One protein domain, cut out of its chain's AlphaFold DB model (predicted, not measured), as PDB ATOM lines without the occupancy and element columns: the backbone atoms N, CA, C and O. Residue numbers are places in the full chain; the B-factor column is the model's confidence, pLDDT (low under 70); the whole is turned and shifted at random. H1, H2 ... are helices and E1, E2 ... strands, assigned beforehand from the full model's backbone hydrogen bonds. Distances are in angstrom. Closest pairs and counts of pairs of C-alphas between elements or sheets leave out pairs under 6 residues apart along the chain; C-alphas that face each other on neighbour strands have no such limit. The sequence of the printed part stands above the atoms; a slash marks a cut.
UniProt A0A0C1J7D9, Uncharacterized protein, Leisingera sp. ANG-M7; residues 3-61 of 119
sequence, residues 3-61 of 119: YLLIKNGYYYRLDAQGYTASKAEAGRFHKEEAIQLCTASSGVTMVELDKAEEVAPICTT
ATOM      1  N   TYR A   3     -53.829  25.788 -20.658       92.12
ATOM      2  CA  TYR A   3     -52.497  26.012 -21.192       92.12
ATOM      3  C   TYR A   3     -52.458  25.712 -22.688       92.12
ATOM      4  O   TYR A   3     -53.179  24.843 -23.182       92.12
ATOM      5  N   LEU A   4     -51.596  26.433 -23.397       91.31
ATOM      6  CA  LEU A   4     -51.222  26.161 -24.778       91.31
ATOM      7  C   LEU A   4     -49.804  25.598 -24.799       91.31
ATOM      8  O   LEU A   4     -48.944  26.058 -24.046       91.31
ATOM      9  N   LEU A   5     -49.560  24.623 -25.672       91.31
ATOM     10  CA  LEU A   5     -48.223  24.088 -25.913       91.31
ATOM     11  C   LEU A   5     -47.575  24.838 -27.073       91.31
ATOM     12  O   LEU A   5     -48.195  24.991 -28.127       91.31
ATOM     13  N   ILE A   6     -46.338  25.286 -26.876       88.69
ATOM     14  CA  ILE A   6     -45.573  26.074 -27.841       88.69
ATOM     15  C   ILE A   6     -44.274  25.353 -28.189       88.69
ATOM     16  O   ILE A   6     -43.561  24.874 -27.311       88.69
ATOM     17  N   LYS A   7     -43.930  25.332 -29.477       86.88
ATOM     18  CA  LYS A   7     -42.613  24.917 -29.972       86.88
ATOM     19  C   LYS A   7     -42.156  25.871 -31.065       86.88
ATOM     20  O   LYS A   7     -42.859  26.044 -32.055       86.88
ATOM     21  N   ASN A   8     -40.984  26.487 -30.897       82.31
ATOM     22  CA  ASN A   8     -40.393  27.419 -31.872       82.31
ATOM     23  C   ASN A   8     -41.352  28.533 -32.347       82.31
ATOM     24  O   ASN A   8     -41.347  28.898 -33.519       82.31
ATOM     25  N   GLY A   9     -42.201  29.039 -31.449       81.50
ATOM     26  CA  GLY A   9     -43.179  30.081 -31.765       81.50
ATOM     27  C   GLY A   9     -44.467  29.596 -32.439       81.50
ATOM     28  O   GLY A   9     -45.249  30.416 -32.894       81.50
ATOM     29  N   TYR A  10     -44.720  28.286 -32.488       86.12
ATOM     30  CA  TYR A  10     -45.980  27.734 -32.985       86.12
ATOM     31  C   TYR A  10     -46.758  27.016 -31.885       86.12
ATOM     32  O   TYR A  10     -46.176  26.335 -31.039       86.12
ATOM     33  N   TYR A  11     -48.081  27.105 -31.957       89.69
ATOM     34  CA  TYR A  11     -49.036  26.439 -31.084       89.69
ATOM     35  C   TYR A  11     -49.346  25.018 -31.528       89.69
ATOM     36  O   TYR A  11     -49.589  24.772 -32.702       89.69
ATOM     37  N   TYR A  12     -49.405  24.074 -30.600       89.38
ATOM     38  CA  TYR A  12     -49.786  22.697 -30.915       89.38
ATOM     39  C   TYR A  12     -51.283  22.560 -31.260       89.38
ATOM     40  O   TYR A  12     -52.128  23.167 -30.597       89.38
ATOM     41  N   ARG A  13     -51.625  21.727 -32.253       89.06
ATOM     42  CA  ARG A  13     -53.005  21.388 -32.660       89.06
ATOM     43  C   ARG A  13     -53.345  19.934 -32.330       89.06
ATOM     44  O   ARG A  13     -52.608  19.031 -32.716       89.06
ATOM     45  N   LEU A  14     -54.510  19.716 -31.713       75.81
ATOM     46  CA  LEU A  14     -55.053  18.379 -31.421       75.81
ATOM     47  C   LEU A  14     -55.516  17.657 -32.697       75.81
ATOM     48  O   LEU A  14     -55.120  16.519 -32.934       75.81
ATOM     49  N   ASP A  15     -56.277  18.342 -33.555       71.00
ATOM     50  CA  ASP A  15     -56.965  17.704 -34.692       71.00
ATOM     51  C   ASP A  15     -56.046  17.324 -35.864       71.00
ATOM     52  O   ASP A  15     -56.416  16.514 -36.707       71.00
ATOM     53  N   ALA A  16     -54.851  17.916 -35.940       64.31
ATOM     54  CA  ALA A  16     -53.950  17.775 -37.088       64.31
ATOM     55  C   ALA A  16     -52.573  17.179 -36.737       64.31
ATOM     56  O   ALA A  16     -51.716  17.107 -37.612       64.31
ATOM     57  N   GLN A  17     -52.342  16.784 -35.473       68.00
ATOM     58  CA  GLN A  17     -51.045  16.291 -34.965       68.00
ATOM     59  C   GLN A  17     -49.841  17.174 -35.366       68.00
ATOM     60  O   GLN A  17     -48.750  16.683 -35.651       68.00
ATOM     61  N   GLY A  18     -50.034  18.494 -35.400       82.19
ATOM     62  CA  GLY A  18     -49.053  19.456 -35.909       82.19
ATOM     63  C   GLY A  18     -49.018  20.750 -35.102       82.19
ATOM     64  O   GLY A  18     -49.563  20.824 -34.001       82.19
ATOM     65  N   TYR A  19     -48.381  21.780 -35.661       86.88
ATOM     66  CA  TYR A  19     -48.284  23.105 -35.048       86.88
ATOM     67  C   TYR A  19     -48.869  24.191 -35.970       86.88
ATOM     68  O   TYR A  19     -48.830  24.053 -37.189       86.88
ATOM     69  N   THR A  20     -49.418  25.263 -35.396       84.06
ATOM     70  CA  THR A  20     -50.058  26.396 -36.089       84.06
ATOM     71  C   THR A  20     -49.585  27.729 -35.525       84.06
ATOM     72  O   THR A  20     -49.197  27.823 -34.365       84.06
ATOM     73  N   ALA A  21     -49.636  28.774 -36.344       82.94
ATOM     74  CA  ALA A  21     -49.413  30.150 -35.905       82.94
ATOM     75  C   ALA A  21     -50.663  30.761 -35.241       82.94
ATOM     76  O   ALA A  21     -50.574  31.764 -34.540       82.94
ATOM     77  N   SER A  22     -51.845  30.168 -35.448       83.38
ATOM     78  CA  SER A  22     -53.097  30.724 -34.938       83.38
ATOM     79  C   SER A  22     -53.395  30.242 -33.522       83.38
ATOM     80  O   SER A  22     -53.617  29.053 -33.281       83.38
ATOM     81  N   LYS A  23     -53.510  31.185 -32.581       86.06
ATOM     82  CA  LYS A  23     -53.968  30.889 -31.214       86.06
ATOM     83  C   LYS A  23     -55.395  30.319 -31.194       86.06
ATOM     84  O   LYS A  23     -55.730  29.530 -30.313       86.06
ATOM     85  N   ALA A  24     -56.246  30.704 -32.147       85.50
ATOM     86  CA  ALA A  24     -57.638  30.259 -32.203       85.50
ATOM     87  C   ALA A  24     -57.760  28.753 -32.486       85.50
ATOM     88  O   ALA A  24     -58.599  28.078 -31.885       85.50
ATOM     89  N   GLU A  25     -56.879  28.238 -33.345       85.75
ATOM     90  CA  GLU A  25     -56.802  26.827 -33.734       85.75
ATOM     91  C   GLU A  25     -56.004  25.960 -32.746       85.75
ATOM     92  O   GLU A  25     -55.929  24.741 -32.911       85.75
ATOM     93  N   ALA A  26     -55.377  26.572 -31.738       89.06
ATOM     94  CA  ALA A  26     -54.522  25.879 -30.789       89.06
ATOM     95  C   ALA A  26     -55.310  24.923 -29.877       89.06
ATOM     96  O   ALA A  26     -56.407  25.228 -29.391       89.06
ATOM     97  N   GLY A  27     -54.699  23.773 -29.589       89.69
ATOM     98  CA  GLY A  27     -55.182  22.841 -28.577       89.69
ATOM     99  C   GLY A  27     -55.050  23.435 -27.177       89.69
ATOM    100  O   GLY A  27     -54.045  24.067 -26.850       89.69
ATOM    101  N   ARG A  28     -56.075  23.235 -26.345       92.06
ATOM    102  CA  ARG A  28     -56.134  23.734 -24.965       92.06
ATOM    103  C   ARG A  28     -55.988  22.556 -24.014       92.06
ATOM    104  O   ARG A  28     -56.756  21.607 -24.112       92.06
ATOM    105  N   PHE A  29     -55.029  22.643 -23.102       91.75
ATOM    106  CA  PHE A  29     -54.660  21.553 -22.202       91.75
ATOM    107  C   PHE A  29     -54.839  21.953 -20.747       91.75
ATOM    108  O   PHE A  29     -54.610  23.111 -20.372       91.75
ATOM    109  N   HIS A  30     -55.196  20.994 -19.897       93.69
ATOM    110  CA  HIS A  30     -55.061  21.187 -18.461       93.69
ATOM    111  C   HIS A  30     -53.587  21.102 -18.050       93.69
ATOM    112  O   HIS A  30     -52.753  20.517 -18.738       93.69
ATOM    113  N   LYS A  31     -53.255  21.711 -16.908       89.75
ATOM    114  CA  LYS A  31     -51.868  21.837 -16.434       89.75
ATOM    115  C   LYS A  31     -51.131  20.495 -16.368       89.75
ATOM    116  O   LYS A  31     -49.977  20.414 -16.768       89.75
ATOM    117  N   GLU A  32     -51.789  19.460 -15.859       90.25
ATOM    118  CA  GLU A  32     -51.191  18.132 -15.672       90.25
ATOM    119  C   GLU A  32     -50.859  17.466 -17.013       90.25
ATOM    120  O   GLU A  32     -49.746  16.976 -17.201       90.25
ATOM    121  N   GLU A  33     -51.779  17.548 -17.975       88.19
ATOM    122  CA  GLU A  33     -51.588  17.045 -19.340       88.19
ATOM    123  C   GLU A  33     -50.480  17.817 -20.067       88.19
ATOM    124  O   GLU A  33     -49.610  17.225 -20.707       88.19
ATOM    125  N   ALA A  34     -50.460  19.145 -19.915       87.44
ATOM    126  CA  ALA A  34     -49.438  19.994 -20.512       87.44
ATOM    127  C   ALA A  34     -48.032  19.647 -19.991       87.44
ATOM    128  O   ALA A  34     -47.092  19.558 -20.779       87.44
ATOM    129  N   ILE A  35     -47.882  19.394 -18.684       88.19
ATOM    130  CA  ILE A  35     -46.605  18.983 -18.074       88.19
ATOM    131  C   ILE A  35     -46.117  17.656 -18.650       88.19
ATOM    132  O   ILE A  35     -44.936  17.534 -18.988       88.19
ATOM    133  N   GLN A  36     -47.005  16.673 -18.788       86.38
ATOM    134  CA  GLN A  36     -46.644  15.375 -19.358       86.38
ATOM    135  C   GLN A  36     -46.154  15.520 -20.803       86.38
ATOM    136  O   GLN A  36     -45.095  14.996 -21.147       86.38
ATOM    137  N   LEU A  37     -46.867  16.296 -21.624       83.38
ATOM    138  CA  LEU A  37     -46.519  16.519 -23.030       83.38
ATOM    139  C   LEU A  37     -45.213  17.312 -23.199       83.38
ATOM    140  O   LEU A  37     -44.389  16.952 -24.042       83.38
ATOM    141  N   CYS A  38     -44.981  18.331 -22.365       82.69
ATOM    142  CA  CYS A  38     -43.712  19.063 -22.321       82.69
ATOM    143  C   CYS A  38     -42.534  18.167 -21.925       82.69
ATOM    144  O   CYS A  38     -41.446  18.292 -22.477       82.69
ATOM    145  N   THR A  39     -42.741  17.249 -20.981       80.69
ATOM    146  CA  THR A  39     -41.674  16.351 -20.506       80.69
ATOM    147  C   THR A  39     -41.359  15.263 -21.533       80.69
ATOM    148  O   THR A  39     -40.209  14.855 -21.677       80.69
ATOM    149  N   ALA A  40     -42.371  14.808 -22.276       77.31
ATOM    150  CA  ALA A  40     -42.225  13.787 -23.307       77.31
ATOM    151  C   ALA A  40     -41.562  14.300 -24.603       77.31
ATOM    152  O   ALA A  40     -41.024  13.498 -25.365       77.31
ATOM    153  N   SER A  41     -41.599  15.611 -24.876       74.94
ATOM    154  CA  SER A  41     -41.164  16.192 -26.155       74.94
ATOM    155  C   SER A  41     -40.146  17.320 -25.979       74.94
ATOM    156  O   SER A  41     -40.468  18.401 -25.492       74.94
ATOM    157  N   SER A  42     -38.921  17.111 -26.469       76.81
ATOM    158  CA  SER A  42     -37.873  18.142 -26.443       76.81
ATOM    159  C   SER A  42     -38.280  19.406 -27.224       76.81
ATOM    160  O   SER A  42     -38.758  19.334 -28.366       76.81
ATOM    161  N   GLY A  43     -38.076  20.568 -26.593       80.88
ATOM    162  CA  GLY A  43     -38.342  21.895 -27.157       80.88
ATOM    163  C   GLY A  43     -39.799  22.366 -27.085       80.88
ATOM    164  O   GLY A  43     -40.110  23.399 -27.674       80.88
ATOM    165  N   VAL A  44     -40.685  21.634 -26.400       86.50
ATOM    166  CA  VAL A  44     -42.080  22.044 -26.173       86.50
ATOM    167  C   VAL A  44     -42.211  22.698 -24.800       86.50
ATOM    168  O   VAL A  44     -41.916  22.083 -23.777       86.50
ATOM    169  N   THR A  45     -42.698  23.933 -24.761       89.75
ATOM    170  CA  THR A  45     -43.016  24.666 -23.529       89.75
ATOM    171  C   THR A  45     -44.524  24.868 -23.398       89.75
ATOM    172  O   THR A  45     -45.270  24.662 -24.353       89.75
ATOM    173  N   MET A  46     -44.992  25.250 -22.208       89.81
ATOM    174  CA  MET A  46     -46.399  25.578 -21.970       89.81
ATOM    175  C   MET A  46     -46.548  27.036 -21.541       89.81
ATOM    176  O   MET A  46     -45.718  27.559 -20.797       89.81
ATOM    177  N   VAL A  47     -47.637  27.667 -21.961       90.62
ATOM    178  CA  VAL A  47     -48.023  29.015 -21.536       90.62
ATOM    179  C   VAL A  47     -49.488  29.018 -21.115       90.62
ATOM    180  O   VAL A  47     -50.297  28.268 -21.655       90.62
ATOM    181  N   GLU A  48     -49.840  29.843 -20.134       91.06
ATOM    182  CA  GLU A  48     -51.238  30.036 -19.736       91.06
ATOM    183  C   GLU A  48     -52.025  30.696 -20.870       91.06
ATOM    184  O   GLU A  48     -51.544  31.646 -21.487       91.06
ATOM    185  N   LEU A  49     -53.249  30.225 -21.120       87.81
ATOM    186  CA  LEU A  49     -54.088  30.703 -22.224       87.81
ATOM    187  C   LEU A  49     -54.267  32.230 -22.212       87.81
ATOM    188  O   LEU A  49     -54.197  32.861 -23.267       87.81
ATOM    189  N   ASP A  50     -54.455  32.819 -21.032       87.88
ATOM    190  CA  ASP A  50     -54.696  34.259 -20.867       87.88
ATOM    191  C   ASP A  50     -53.418  35.097 -20.994       87.88
ATOM    192  O   ASP A  50     -53.485  36.288 -21.275       87.88
ATOM    193  N   LYS A  51     -52.246  34.473 -20.825       86.00
ATOM    194  CA  LYS A  51     -50.929  35.113 -20.978       86.00
ATOM    195  C   LYS A  51     -50.290  34.842 -22.341       86.00
ATOM    196  O   LYS A  51     -49.211  35.351 -22.618       86.00
ATOM    197  N   ALA A  52     -50.920  34.016 -23.171       82.56
ATOM    198  CA  ALA A  52     -50.441  33.711 -24.507       82.56
ATOM    199  C   ALA A  52     -50.853  34.825 -25.481       82.56
ATOM    200  O   ALA A  52     -52.036  34.965 -25.793       82.56
ATOM    201  N   GLU A  53     -49.906  35.610 -25.977       77.94
ATOM    202  CA  GLU A  53     -50.140  36.530 -27.101       77.94
ATOM    203  C   GLU A  53     -50.132  35.770 -28.425       77.94
ATOM    204  O   GLU A  53     -49.544  34.702 -28.509       77.94
ATOM    205  N   GLU A  54     -50.778  36.267 -29.477       73.88
ATOM    206  CA  GLU A  54     -50.738  35.598 -30.781       73.88
ATOM    207  C   GLU A  54     -49.288  35.494 -31.288       73.88
ATOM    208  O   GLU A  54     -48.650  36.499 -31.594       73.88
ATOM    209  N   VAL A  55     -48.740  34.270 -31.320       69.00
ATOM    210  CA  VAL A  55     -47.352  34.038 -31.723       69.00
ATOM    211  C   VAL A  55     -47.330  33.708 -33.207       69.00
ATOM    212  O   VAL A  55     -47.696  32.611 -33.626       69.00
ATOM    213  N   ALA A  56     -46.899  34.680 -34.006       58.09
ATOM    214  CA  ALA A  56     -46.547  34.456 -35.397       58.09
ATOM    215  C   ALA A  56     -45.158  33.796 -35.481       58.09
ATOM    216  O   ALA A  56     -44.294  34.049 -34.634       58.09
ATOM    217  N   PRO A  57     -44.906  32.958 -36.497       58.66
ATOM    218  CA  PRO A  57     -43.603  32.344 -36.674       58.66
ATOM    219  C   PRO A  57     -42.503  33.377 -36.929       58.66
ATOM    220  O   PRO A  57     -42.771  34.538 -37.239       58.66
ATOM    221  N   ILE A  58     -41.253  32.897 -36.905       54.78
ATOM    222  CA  ILE A  58     -40.009  33.613 -37.266       54.78
ATOM    223  C   ILE A  58     -40.124  34.481 -38.544       54.78
ATOM    224  O   ILE A  58     -39.353  35.416 -38.741       54.78
ATOM    225  N   CYS A  59     -41.115  34.222 -39.396       51.56
ATOM    226  CA  CYS A  59     -41.447  34.990 -40.590       51.56
ATOM    227  C   CYS A  59     -41.762  36.480 -40.337       51.56
ATOM    228  O   CYS A  59     -41.577  37.273 -41.254       51.56
ATOM    229  N   THR A  60     -42.203  36.888 -39.138       51.50
ATOM    230  CA  THR A  60     -42.410  38.321 -38.817       51.50
ATOM    231  C   THR A  60     -41.275  38.929 -38.000       51.50
ATOM    232  O   THR A  60     -41.107  40.146 -37.987       51.50
ATOM    233  N   THR A  61     -40.434  38.113 -37.360       53.19
ATOM    234  CA  THR A  61     -39.321  38.598 -36.524       53.19
ATOM    235  C   THR A  61     -38.135  39.124 -37.341       53.19
ATOM    236  O   THR A  61     -37.217  39.700 -36.769       53.19
TER     237      THR A  61
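Overview. This is residues 3 to 61 of the 119 residues of an uncharacterized protein of Leisingera sp. ANG-M7 (UniProt A0A0C1J7D9). What is the shape of this domain? A small twisted antiparallel sheet, in the order E3, E2, E1, E4, has one helix, H1, over one face at E1 and E4, and a tail, residues 49 to 61, runs off away from H1. What makes it up? The printed part has 59 residues, with four named strands and one named helix in the order E1, E2, E3, H1, E4; the class is mixed, with 26 residues, under half, in named elements. How large is it? It is compact, with a radius of gyration of the C-alphas of 10.6 A and spans of 31 by 23 by 20 A.

Arrangement. How do the strands pair? E1, residues 3 to 7, and E4, residues 45 to 48, are antiparallel at 147 degrees, with N 4 and O 47 within hydrogen-bond range at 2.8 A. E1 and E2, residues 10 to 13, form a hairpin, with N 10 and O 7 at 2.9 A. E2 and E3, residues 18 to 20, form another, with N 11 and O 20 at 2.7 A; E1, E2 and E3 are a meander, each strand the antiparallel neighbour of the one before. Where is the helix? H1, residues 31 to 40, is on the sheet in two layers, helix on one face, at a height over the sheet of 9.5 A, over E1 and E4. It runs along the strands, at 1 degree to E4 on the local plane; the closest C-alphas of H1 and E4, those of Cys 38 and Thr 45, are 5.8 A apart. Every O i to N i+4 pair in H1 is within hydrogen-bond range.

Along the chain. Where does E1 begin? C-alpha 3 is at (-52.497, 26.012, -21.192), and E1 is 13.3 A long. Where do H1 and E4 end? H1, 14.3 A long, ends with C-alpha 40 at (-42.225, 13.787, -23.307), and E4 with C-alpha 48 at (-51.238, 30.036, -19.736).

Size, cuts and confidence. Which C-alphas are farthest apart? Those of Glu 32 and Thr 60, 31.9 A. Is the printed part whole? It has no cut, and no link is long. Where is confidence low? The pLDDT is under 70 at residues 16 to 17 and 55 to 61.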